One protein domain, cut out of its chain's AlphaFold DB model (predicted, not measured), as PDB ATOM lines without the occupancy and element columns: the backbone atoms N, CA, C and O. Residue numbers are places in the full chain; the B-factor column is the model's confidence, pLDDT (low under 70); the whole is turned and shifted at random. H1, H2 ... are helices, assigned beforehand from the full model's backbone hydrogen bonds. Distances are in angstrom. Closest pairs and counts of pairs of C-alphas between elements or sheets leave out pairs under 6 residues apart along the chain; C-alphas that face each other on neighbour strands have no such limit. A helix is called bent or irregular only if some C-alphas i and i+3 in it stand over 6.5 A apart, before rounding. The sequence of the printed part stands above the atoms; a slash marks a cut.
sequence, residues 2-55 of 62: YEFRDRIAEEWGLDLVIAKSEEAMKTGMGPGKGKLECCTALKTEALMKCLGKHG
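This is residues 2 to 55 of the 62 residues of the protein "Sulfate adenylyltransferase subunit 2" of Methanosarcinales archaeon ANME-1 ERB7 (UniProt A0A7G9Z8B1). One long helix, H3, bends a little but runs nearly straight, with the short helix H2 to one side of its first arm, H3a. A third helix, H1, is held away from both at the far end of an outstretched link, residues 12 to 21, with open space between H1 and H3. The printed part has 54 residues with three named helices, H1, H2 and H3 in order along the chain, and no named strand; the class is all helix. The whole is loose, with a radius of gyration of the C-alphas of 13.6 A, and the C-alphas span 38 by 27 by 18 A along the three main axes.

H3, residues 35 to 54, was assigned as one helix by its hydrogen bonds but is bent, with the C-alphas of Leu 42 and Glu 45 6.5 A apart. Its arms are H3a, residues 35 to 42, and H3b, residues 45 to 54; residues 43 and 44 belong to neither. The lines of H3a and H3b stand at a shallow tilt of 24 degrees, and the two arms are near each other, with 5 pairs of C-alphas within 10 A. H2, residues 22 to 26, only just touches H3a, with 3 pairs of C-alphas within 8 A; the closest are those of Ala 24 and Ala 41, 6.0 A apart. The centres of H2 and H3a are 11.8 A apart. H2 and H3b are apart, but only just, their closest C-alphas being 8.4 A apart. H1, residues 2 to 11, touches no helix and is apart from H2, H3a and H3b. In H1, H2, H3a and H3b every O i to N i+4 pair is within hydrogen-bond range.

H3a is 10.5 A from first to last C-alpha and begins at C-alpha 35, at (-3.177, -27.673, -13.546). H3b is 14.3 A long and ends at C-alpha 54, at (15.035, -18.954, -32.653). H2, from Glu 22 to Lys 26, measures 6.1 A. H1 runs 14.2 A from C-alpha 2, at (-7.062, -17.160, -33.674), to C-alpha 11.

The two C-alphas farthest apart are those of Glu 11 and Lys 33, at 38.2 A, and the C-alphas of Tyr 2 and Gly 55, the first and last printed, are 25.4 A apart. The printed part has no cut. The links from H1 to H2, with 10 residues between them, and from H2 to H3, with 8, are short but not tight. The mean pLDDT of the printed part is 86.3, and no printed residue is under 70.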
ATOM      1  N   TYR A   2      -8.110 -17.094 -32.644       84.50
ATOM      2  CA  TYR A   2      -7.062 -17.160 -33.674       84.50
ATOM      3  C   TYR A   2      -7.226 -16.094 -34.767       84.50
ATOM      4  O   TYR A   2      -6.291 -15.345 -34.993       84.50
ATOM      5  N   GLU A   3      -8.433 -15.907 -35.311       88.62
ATOM      6  CA  GLU A   3      -8.688 -14.875 -36.338       88.62
ATOM      7  C   GLU A   3      -8.350 -13.452 -35.879       88.62
ATOM      8  O   GLU A   3      -7.823 -12.657 -36.645       88.62
ATOM      9  N   PHE A   4      -8.615 -13.123 -34.610       90.56
ATOM     10  CA  PHE A   4      -8.271 -11.811 -34.063       90.56
ATOM     11  C   PHE A   4      -6.753 -11.601 -34.013       90.56
ATOM     12  O   PHE A   4      -6.269 -10.546 -34.404       90.56
ATOM     13  N   ARG A   5      -6.004 -12.613 -33.559       90.06
ATOM     14  CA  ARG A   5      -4.537 -12.586 -33.527       90.06
ATOM     15  C   ARG A   5      -3.961 -12.456 -34.938       90.06
ATOM     16  O   ARG A   5      -3.072 -11.639 -35.140       90.06
ATOM     17  N   ASP A   6      -4.466 -13.256 -35.874       90.62
ATOM     18  CA  ASP A   6      -3.941 -13.322 -37.241       90.62
ATOM     19  C   ASP A   6      -4.199 -12.001 -37.975       90.62
ATOM     20  O   ASP A   6      -3.276 -11.434 -38.551       90.62
ATOM     21  N   ARG A   7      -5.399 -11.426 -37.812       93.94
ATOM     22  CA  ARG A   7      -5.726 -10.101 -38.349       93.94
ATOM     23  C   ARG A   7      -4.790  -9.007 -37.829       93.94
ATOM     24  O   ARG A   7      -4.316  -8.206 -38.617       93.94
ATOM     25  N   ILE A   8      -4.511  -8.960 -36.522       92.38
ATOM     26  CA  ILE A   8      -3.614  -7.937 -35.951       92.38
ATOM     27  C   ILE A   8      -2.177  -8.115 -36.451       92.38
ATOM     28  O   ILE A   8      -1.508  -7.129 -36.746       92.38
ATOM     29  N   ALA A   9      -1.703  -9.360 -36.562       91.56
ATOM     30  CA  ALA A   9      -0.371  -9.631 -37.091       91.56
ATOM     31  C   ALA A   9      -0.229  -9.145 -38.541       91.56
ATOM     32  O   ALA A   9       0.768  -8.507 -38.868       91.56
ATOM     33  N   GLU A  10      -1.244  -9.378 -39.377       92.50
ATOM     34  CA  GLU A  10      -1.278  -8.882 -40.756       92.50
ATOM     35  C   GLU A  10      -1.397  -7.356 -40.827       92.50
ATOM     36  O   GLU A  10      -0.610  -6.713 -41.521       92.50
ATOM     37  N   GLU A  11      -2.333  -6.759 -40.082       94.31
ATOM     38  CA  GLU A  11      -2.561  -5.308 -40.073       94.31
ATOM     39  C   GLU A  11      -1.310  -4.528 -39.647       94.31
ATOM     40  O   GLU A  11      -1.079  -3.420 -40.129       94.31
ATOM     41  N   TRP A  12      -0.517  -5.080 -38.725       93.06
ATOM     42  CA  TRP A  12       0.661  -4.411 -38.164       93.06
ATOM     43  C   TRP A  12       1.979  -4.896 -38.783       93.06
ATOM     44  O   TRP A  12       3.042  -4.404 -38.402       93.06
ATOM     45  N   GLY A  13       1.929  -5.844 -39.726       92.31
ATOM     46  CA  GLY A  13       3.112  -6.410 -40.379       92.31
ATOM     47  C   GLY A  13       4.062  -7.127 -39.413       92.31
ATOM     48  O   GLY A  13       5.279  -7.048 -39.574       92.31
ATOM     49  N   LEU A  14       3.520  -7.781 -38.381       90.12
ATOM     50  CA  LEU A  14       4.301  -8.480 -37.361       90.12
ATOM     51  C   LEU A  14       4.684  -9.888 -37.826       90.12
ATOM     52  O   LEU A  14       3.848 -10.635 -38.333       90.12
ATOM     53  N   ASP A  15       5.924 -10.293 -37.549       87.44
ATOM     54  CA  ASP A  15       6.365 -11.679 -37.727       87.44
ATOM     55  C   ASP A  15       5.875 -12.550 -36.555       87.44
ATOM     56  O   ASP A  15       6.506 -12.663 -35.500       87.44
ATOM     57  N   LEU A  16       4.670 -13.102 -36.708       89.44
ATOM     58  CA  LEU A  16       4.005 -13.883 -35.672       89.44
ATOM     59  C   LEU A  16       4.522 -15.331 -35.633       89.44
ATOM     60  O   LEU A  16       4.077 -16.196 -36.390       89.44
ATOM     61  N   VAL A  17       5.373 -15.634 -34.654       88.69
ATOM     62  CA  VAL A  17       5.838 -17.004 -34.390       88.69
ATOM     63  C   VAL A  17       4.852 -17.753 -33.487       88.69
ATOM     64  O   VAL A  17       4.614 -17.380 -32.338       88.69
ATOM     65  N   ILE A  18       4.288 -18.858 -33.986       88.19
ATOM     66  CA  ILE A  18       3.366 -19.715 -33.226       88.19
ATOM     67  C   ILE A  18       4.113 -20.952 -32.719       88.19
ATOM     68  O   ILE A  18       4.419 -21.862 -33.486       88.19
ATOM     69  N   ALA A  19       4.330 -21.025 -31.407       87.81
ATOM     70  CA  ALA A  19       4.892 -22.199 -30.744       87.81
ATOM     71  C   ALA A  19       3.800 -23.042 -30.071       87.81
ATOM     72  O   ALA A  19       2.910 -22.515 -29.400       87.81
ATOM     73  N   LYS A  20       3.880 -24.367 -30.226       86.81
ATOM     74  CA  LYS A  20       2.997 -25.333 -29.557       86.81
ATOM     75  C   LYS A  20       3.804 -26.541 -29.083       86.81
ATOM     76  O   LYS A  20       4.685 -27.013 -29.798       86.81
ATOM     77  N   SER A  21       3.484 -27.064 -27.898       85.19
ATOM     78  CA  SER A  21       4.068 -28.319 -27.407       85.19
ATOM     79  C   SER A  21       3.330 -29.513 -28.016       85.19
ATOM     80  O   SER A  21       2.402 -30.068 -27.425       85.19
ATOM     81  N   GLU A  22       3.721 -29.887 -29.235       84.00
ATOM     82  CA  GLU A  22       3.159 -31.036 -29.963       84.00
ATOM     83  C   GLU A  22       3.291 -32.348 -29.168       84.00
ATOM     84  O   GLU A  22       2.387 -33.177 -29.178       84.00
ATOM     85  N   GLU A  23       4.387 -32.529 -28.427       82.94
ATOM     86  CA  GLU A  23       4.626 -33.705 -27.575       82.94
ATOM     87  C   GLU A  23       3.631 -33.786 -26.405       82.94
ATOM     88  O   GLU A  23       3.022 -34.833 -26.164       82.94
ATOM     89  N   ALA A  24       3.408 -32.671 -25.703       81.06
ATOM     90  CA  ALA A  24       2.446 -32.610 -24.609       81.06
ATOM     91  C   ALA A  24       1.003 -32.779 -25.119       81.06
ATOM     92  O   ALA A  24       0.191 -33.457 -24.490       81.06
ATOM     93  N   MET A  25       0.683 -32.241 -26.300       81.94
ATOM     94  CA  MET A  25      -0.626 -32.463 -26.923       81.94
ATOM     95  C   MET A  25      -0.834 -33.932 -27.319       81.94
ATOM     96  O   MET A  25      -1.884 -34.500 -27.020       81.94
ATOM     97  N   LYS A  26       0.175 -34.589 -27.911       84.31
ATOM     98  CA  LYS A  26       0.106 -36.013 -28.297       84.31
ATOM     99  C   LYS A  26      -0.042 -36.960 -27.108       84.31
ATOM    100  O   LYS A  26      -0.698 -37.989 -27.223       84.31
ATOM    101  N   THR A  27       0.527 -36.613 -25.957       83.19
ATOM    102  CA  THR A  27       0.397 -37.394 -24.711       83.19
ATOM    103  C   THR A  27      -0.921 -37.129 -23.966       83.19
ATOM    104  O   THR A  27      -1.153 -37.651 -22.866       83.19
ATOM    105  N   GLY A  28      -1.821 -36.333 -24.559       82.69
ATOM    106  CA  GLY A  28      -3.107 -35.981 -23.968       82.69
ATOM    107  C   GLY A  28      -2.946 -35.170 -22.684       82.69
ATOM    108  O   GLY A  28      -3.681 -35.398 -21.719       82.69
ATOM    109  N   MET A  29      -1.932 -34.300 -22.622       83.38
ATOM    110  CA  MET A  29      -1.750 -33.382 -21.504       83.38
ATOM    111  C   MET A  29      -2.912 -32.391 -21.458       83.38
ATOM    112  O   MET A  29      -3.285 -31.786 -22.462       83.38
ATOM    113  N   GLY A  30      -3.487 -32.218 -20.275       80.69
ATOM    114  CA  GLY A  30      -4.635 -31.351 -20.070       80.69
ATOM    115  C   GLY A  30      -4.844 -31.055 -18.590       80.69
ATOM    116  O   GLY A  30      -4.236 -31.701 -17.736       80.69
ATOM    117  N   PRO A  31      -5.719 -30.096 -18.249       76.12
ATOM    118  CA  PRO A  31      -5.916 -29.645 -16.869       76.12
ATOM    119  C   PRO A  31      -6.390 -30.754 -15.916       76.12
ATOM    120  O   PRO A  31      -6.187 -30.635 -14.711       76.12
ATOM    121  N   GLY A  32      -6.971 -31.838 -16.444       80.00
ATOM    122  CA  GLY A  32      -7.353 -33.023 -15.671       80.00
ATOM    123  C   GLY A  32      -6.175 -33.865 -15.165       80.00
ATOM    124  O   GLY A  32      -6.362 -34.643 -14.238       80.00
ATOM    125  N   LYS A  33      -4.970 -33.695 -15.724       76.19
ATOM    126  CA  LYS A  33      -3.744 -34.375 -15.271       76.19
ATOM    127  C   LYS A  33      -2.936 -33.564 -14.251       76.19
ATOM    128  O   LYS A  33      -1.903 -34.037 -13.823       76.19
ATOM    129  N   GLY A  34      -3.418 -32.381 -13.854       82.19
ATOM    130  CA  GLY A  34      -2.723 -31.455 -12.957       82.19
ATOM    131  C   GLY A  34      -2.593 -30.074 -13.595       82.19
ATOM    132  O   GLY A  34      -2.018 -29.922 -14.669       82.19
ATOM    133  N   LYS A  35      -3.147 -29.030 -12.959       80.06
ATOM    134  CA  LYS A  35      -3.177 -27.673 -13.546       80.06
ATOM    135  C   LYS A  35      -1.780 -27.090 -13.759       80.06
ATOM    136  O   LYS A  35      -1.543 -26.476 -14.796       80.06
ATOM    137  N   LEU A  36      -0.885 -27.275 -12.788       82.50
ATOM    138  CA  LEU A  36       0.479 -26.754 -12.857       82.50
ATOM    139  C   LEU A  36       1.284 -27.489 -13.932       82.50
ATOM    140  O   LEU A  36       1.839 -26.848 -14.813       82.50
ATOM    141  N   GLU A  37       1.254 -28.820 -13.917       82.44
ATOM    142  CA  GLU A  37       1.952 -29.675 -14.886       82.44
ATOM    143  C   GLU A  37       1.457 -29.438 -16.316       82.44
ATOM    144  O   GLU A  37       2.256 -29.289 -17.238       82.44
ATOM    145  N   CYS A  38       0.144 -29.284 -16.493       82.00
ATOM    146  CA  CYS A  38      -0.461 -28.905 -17.765       82.00
ATOM    147  C   CYS A  38       0.039 -27.540 -18.262       82.00
ATOM    148  O   CYS A  38       0.412 -27.406 -19.428       82.00
ATOM    149  N   CYS A  39       0.079 -26.524 -17.392       84.38
ATOM    150  CA  CYS A  39       0.585 -25.203 -17.767       84.38
ATOM    151  C   CYS A  39       2.079 -25.242 -18.105       84.38
ATOM    152  O   CYS A  39       2.481 -24.637 -19.099       84.38
ATOM    153  N   THR A  40       2.882 -25.975 -17.336       85.81
ATOM    154  CA  THR A  40       4.315 -26.130 -17.600       85.81
ATOM    155  C   THR A  40       4.550 -26.797 -18.953       85.81
ATOM    156  O   THR A  40       5.222 -26.218 -19.803       85.81
ATOM    157  N   ALA A  41       3.918 -27.944 -19.206       84.12
ATOM    158  CA  ALA A  41       4.141 -28.721 -20.423       84.12
ATOM    159  C   ALA A  41       3.584 -28.047 -21.691       84.12
ATOM    160  O   ALA A  41       4.201 -28.095 -22.758       84.12
ATOM    161  N   LEU A  42       2.413 -27.403 -21.602       84.19
ATOM    162  CA  LEU A  42       1.775 -26.781 -22.769       84.19
ATOM    163  C   LEU A  42       2.249 -25.350 -23.036       84.19
ATOM    164  O   LEU A  42       2.178 -24.918 -24.187       84.19
ATOM    165  N   LYS A  43       2.700 -24.606 -22.017       83.50
ATOM    166  CA  LYS A  43       3.078 -23.188 -22.157       83.50
ATOM    167  C   LYS A  43       4.564 -22.960 -21.915       83.50
ATOM    168  O   LYS A  43       5.244 -22.474 -22.813       83.50
ATOM    169  N   THR A  44       5.072 -23.316 -20.738       86.00
ATOM    170  CA  THR A  44       6.457 -23.006 -20.345       86.00
ATOM    171  C   THR A  44       7.473 -23.751 -21.209       86.00
ATOM    172  O   THR A  44       8.366 -23.131 -21.780       86.00
ATOM    173  N   GLU A  45       7.312 -25.062 -21.373       88.31
ATOM    174  CA  GLU A  45       8.214 -25.880 -22.193       88.31
ATOM    175  C   GLU A  45       8.119 -25.520 -23.679       88.31
ATOM    176  O   GLU A  45       9.139 -25.440 -24.365       88.31
ATOM    177  N   ALA A  46       6.906 -25.247 -24.174       89.12
ATOM    178  CA  ALA A  46       6.692 -24.781 -25.544       89.12
ATOM    179  C   ALA A  46       7.451 -23.474 -25.815       89.12
ATOM    180  O   ALA A  46       8.111 -23.341 -26.848       89.12
ATOM    181  N   LEU A  47       7.378 -22.529 -24.873       88.12
ATOM    182  CA  LEU A  47       8.058 -21.244 -24.960       88.12
ATOM    183  C   LEU A  47       9.577 -21.421 -24.923       88.12
ATOM    184  O   LEU A  47      10.252 -20.936 -25.824       88.12
ATOM    185  N   MET A  48      10.119 -22.168 -23.955       87.25
ATOM    186  CA  MET A  48      11.568 -22.408 -23.856       87.25
ATOM    187  C   MET A  48      12.144 -23.052 -25.123       87.25
ATOM    188  O   MET A  48      13.177 -22.606 -25.626       87.25
ATOM    189  N   LYS A  49      11.454 -24.053 -25.689       88.25
ATOM    190  CA  LYS A  49      11.856 -24.673 -26.963       88.25
ATOM    191  C   LYS A  49      11.848 -23.660 -28.111       88.25
ATOM    192  O   LYS A  49      12.751 -23.678 -28.944       88.25
ATOM    193  N   CYS A  50      10.854 -22.772 -28.154       89.12
ATOM    194  CA  CYS A  50      10.781 -21.718 -29.163       89.12
ATOM    195  C   CYS A  50      11.942 -20.724 -29.038       89.12
ATOM    196  O   CYS A  50      12.584 -20.421 -30.040       89.12
ATOM    197  N   LEU A  51      12.249 -20.261 -27.823       87.56
ATOM    198  CA  LEU A  51      13.368 -19.345 -27.576       87.56
ATOM    199  C   LEU A  51      14.693 -19.937 -28.041       87.56
ATOM    200  O   LEU A  51      15.410 -19.299 -28.806       87.56
ATOM    201  N   GLY A  52      14.972 -21.181 -27.640       87.94
ATOM    202  CA  GLY A  52      16.196 -21.877 -28.029       87.94
ATOM    203  C   GLY A  52      16.290 -22.109 -29.537       87.94
ATOM    204  O   GLY A  52      17.358 -21.937 -30.116       87.94
ATOM    205  N   LYS A  53      15.175 -22.445 -30.202       87.94
ATOM    206  CA  LYS A  53      15.146 -22.659 -31.658       87.94
ATOM    207  C   LYS A  53      15.414 -21.376 -32.449       87.94
ATOM    208  O   LYS A  53      16.037 -21.441 -33.504       87.94
ATOM    209  N   HIS A  54      14.911 -20.242 -31.970       87.06
ATOM    210  CA  HIS A  54      15.035 -18.954 -32.653       87.06
ATOM    211  C   HIS A  54      16.237 -18.120 -32.179       87.06
ATOM    212  O   HIS A  54      16.519 -17.089 -32.779       87.06
ATOM    213  N   GLY A  55      16.959 -18.569 -31.145       88.38
ATOM    214  CA  GLY A  55      18.128 -17.868 -30.608       88.38
ATOM    215  C   GLY A  55      17.774 -16.565 -29.891       88.38
ATOM    216  O   GLY A  55      18.537 -15.609 -29.955       88.38
TER     217      GLY A  55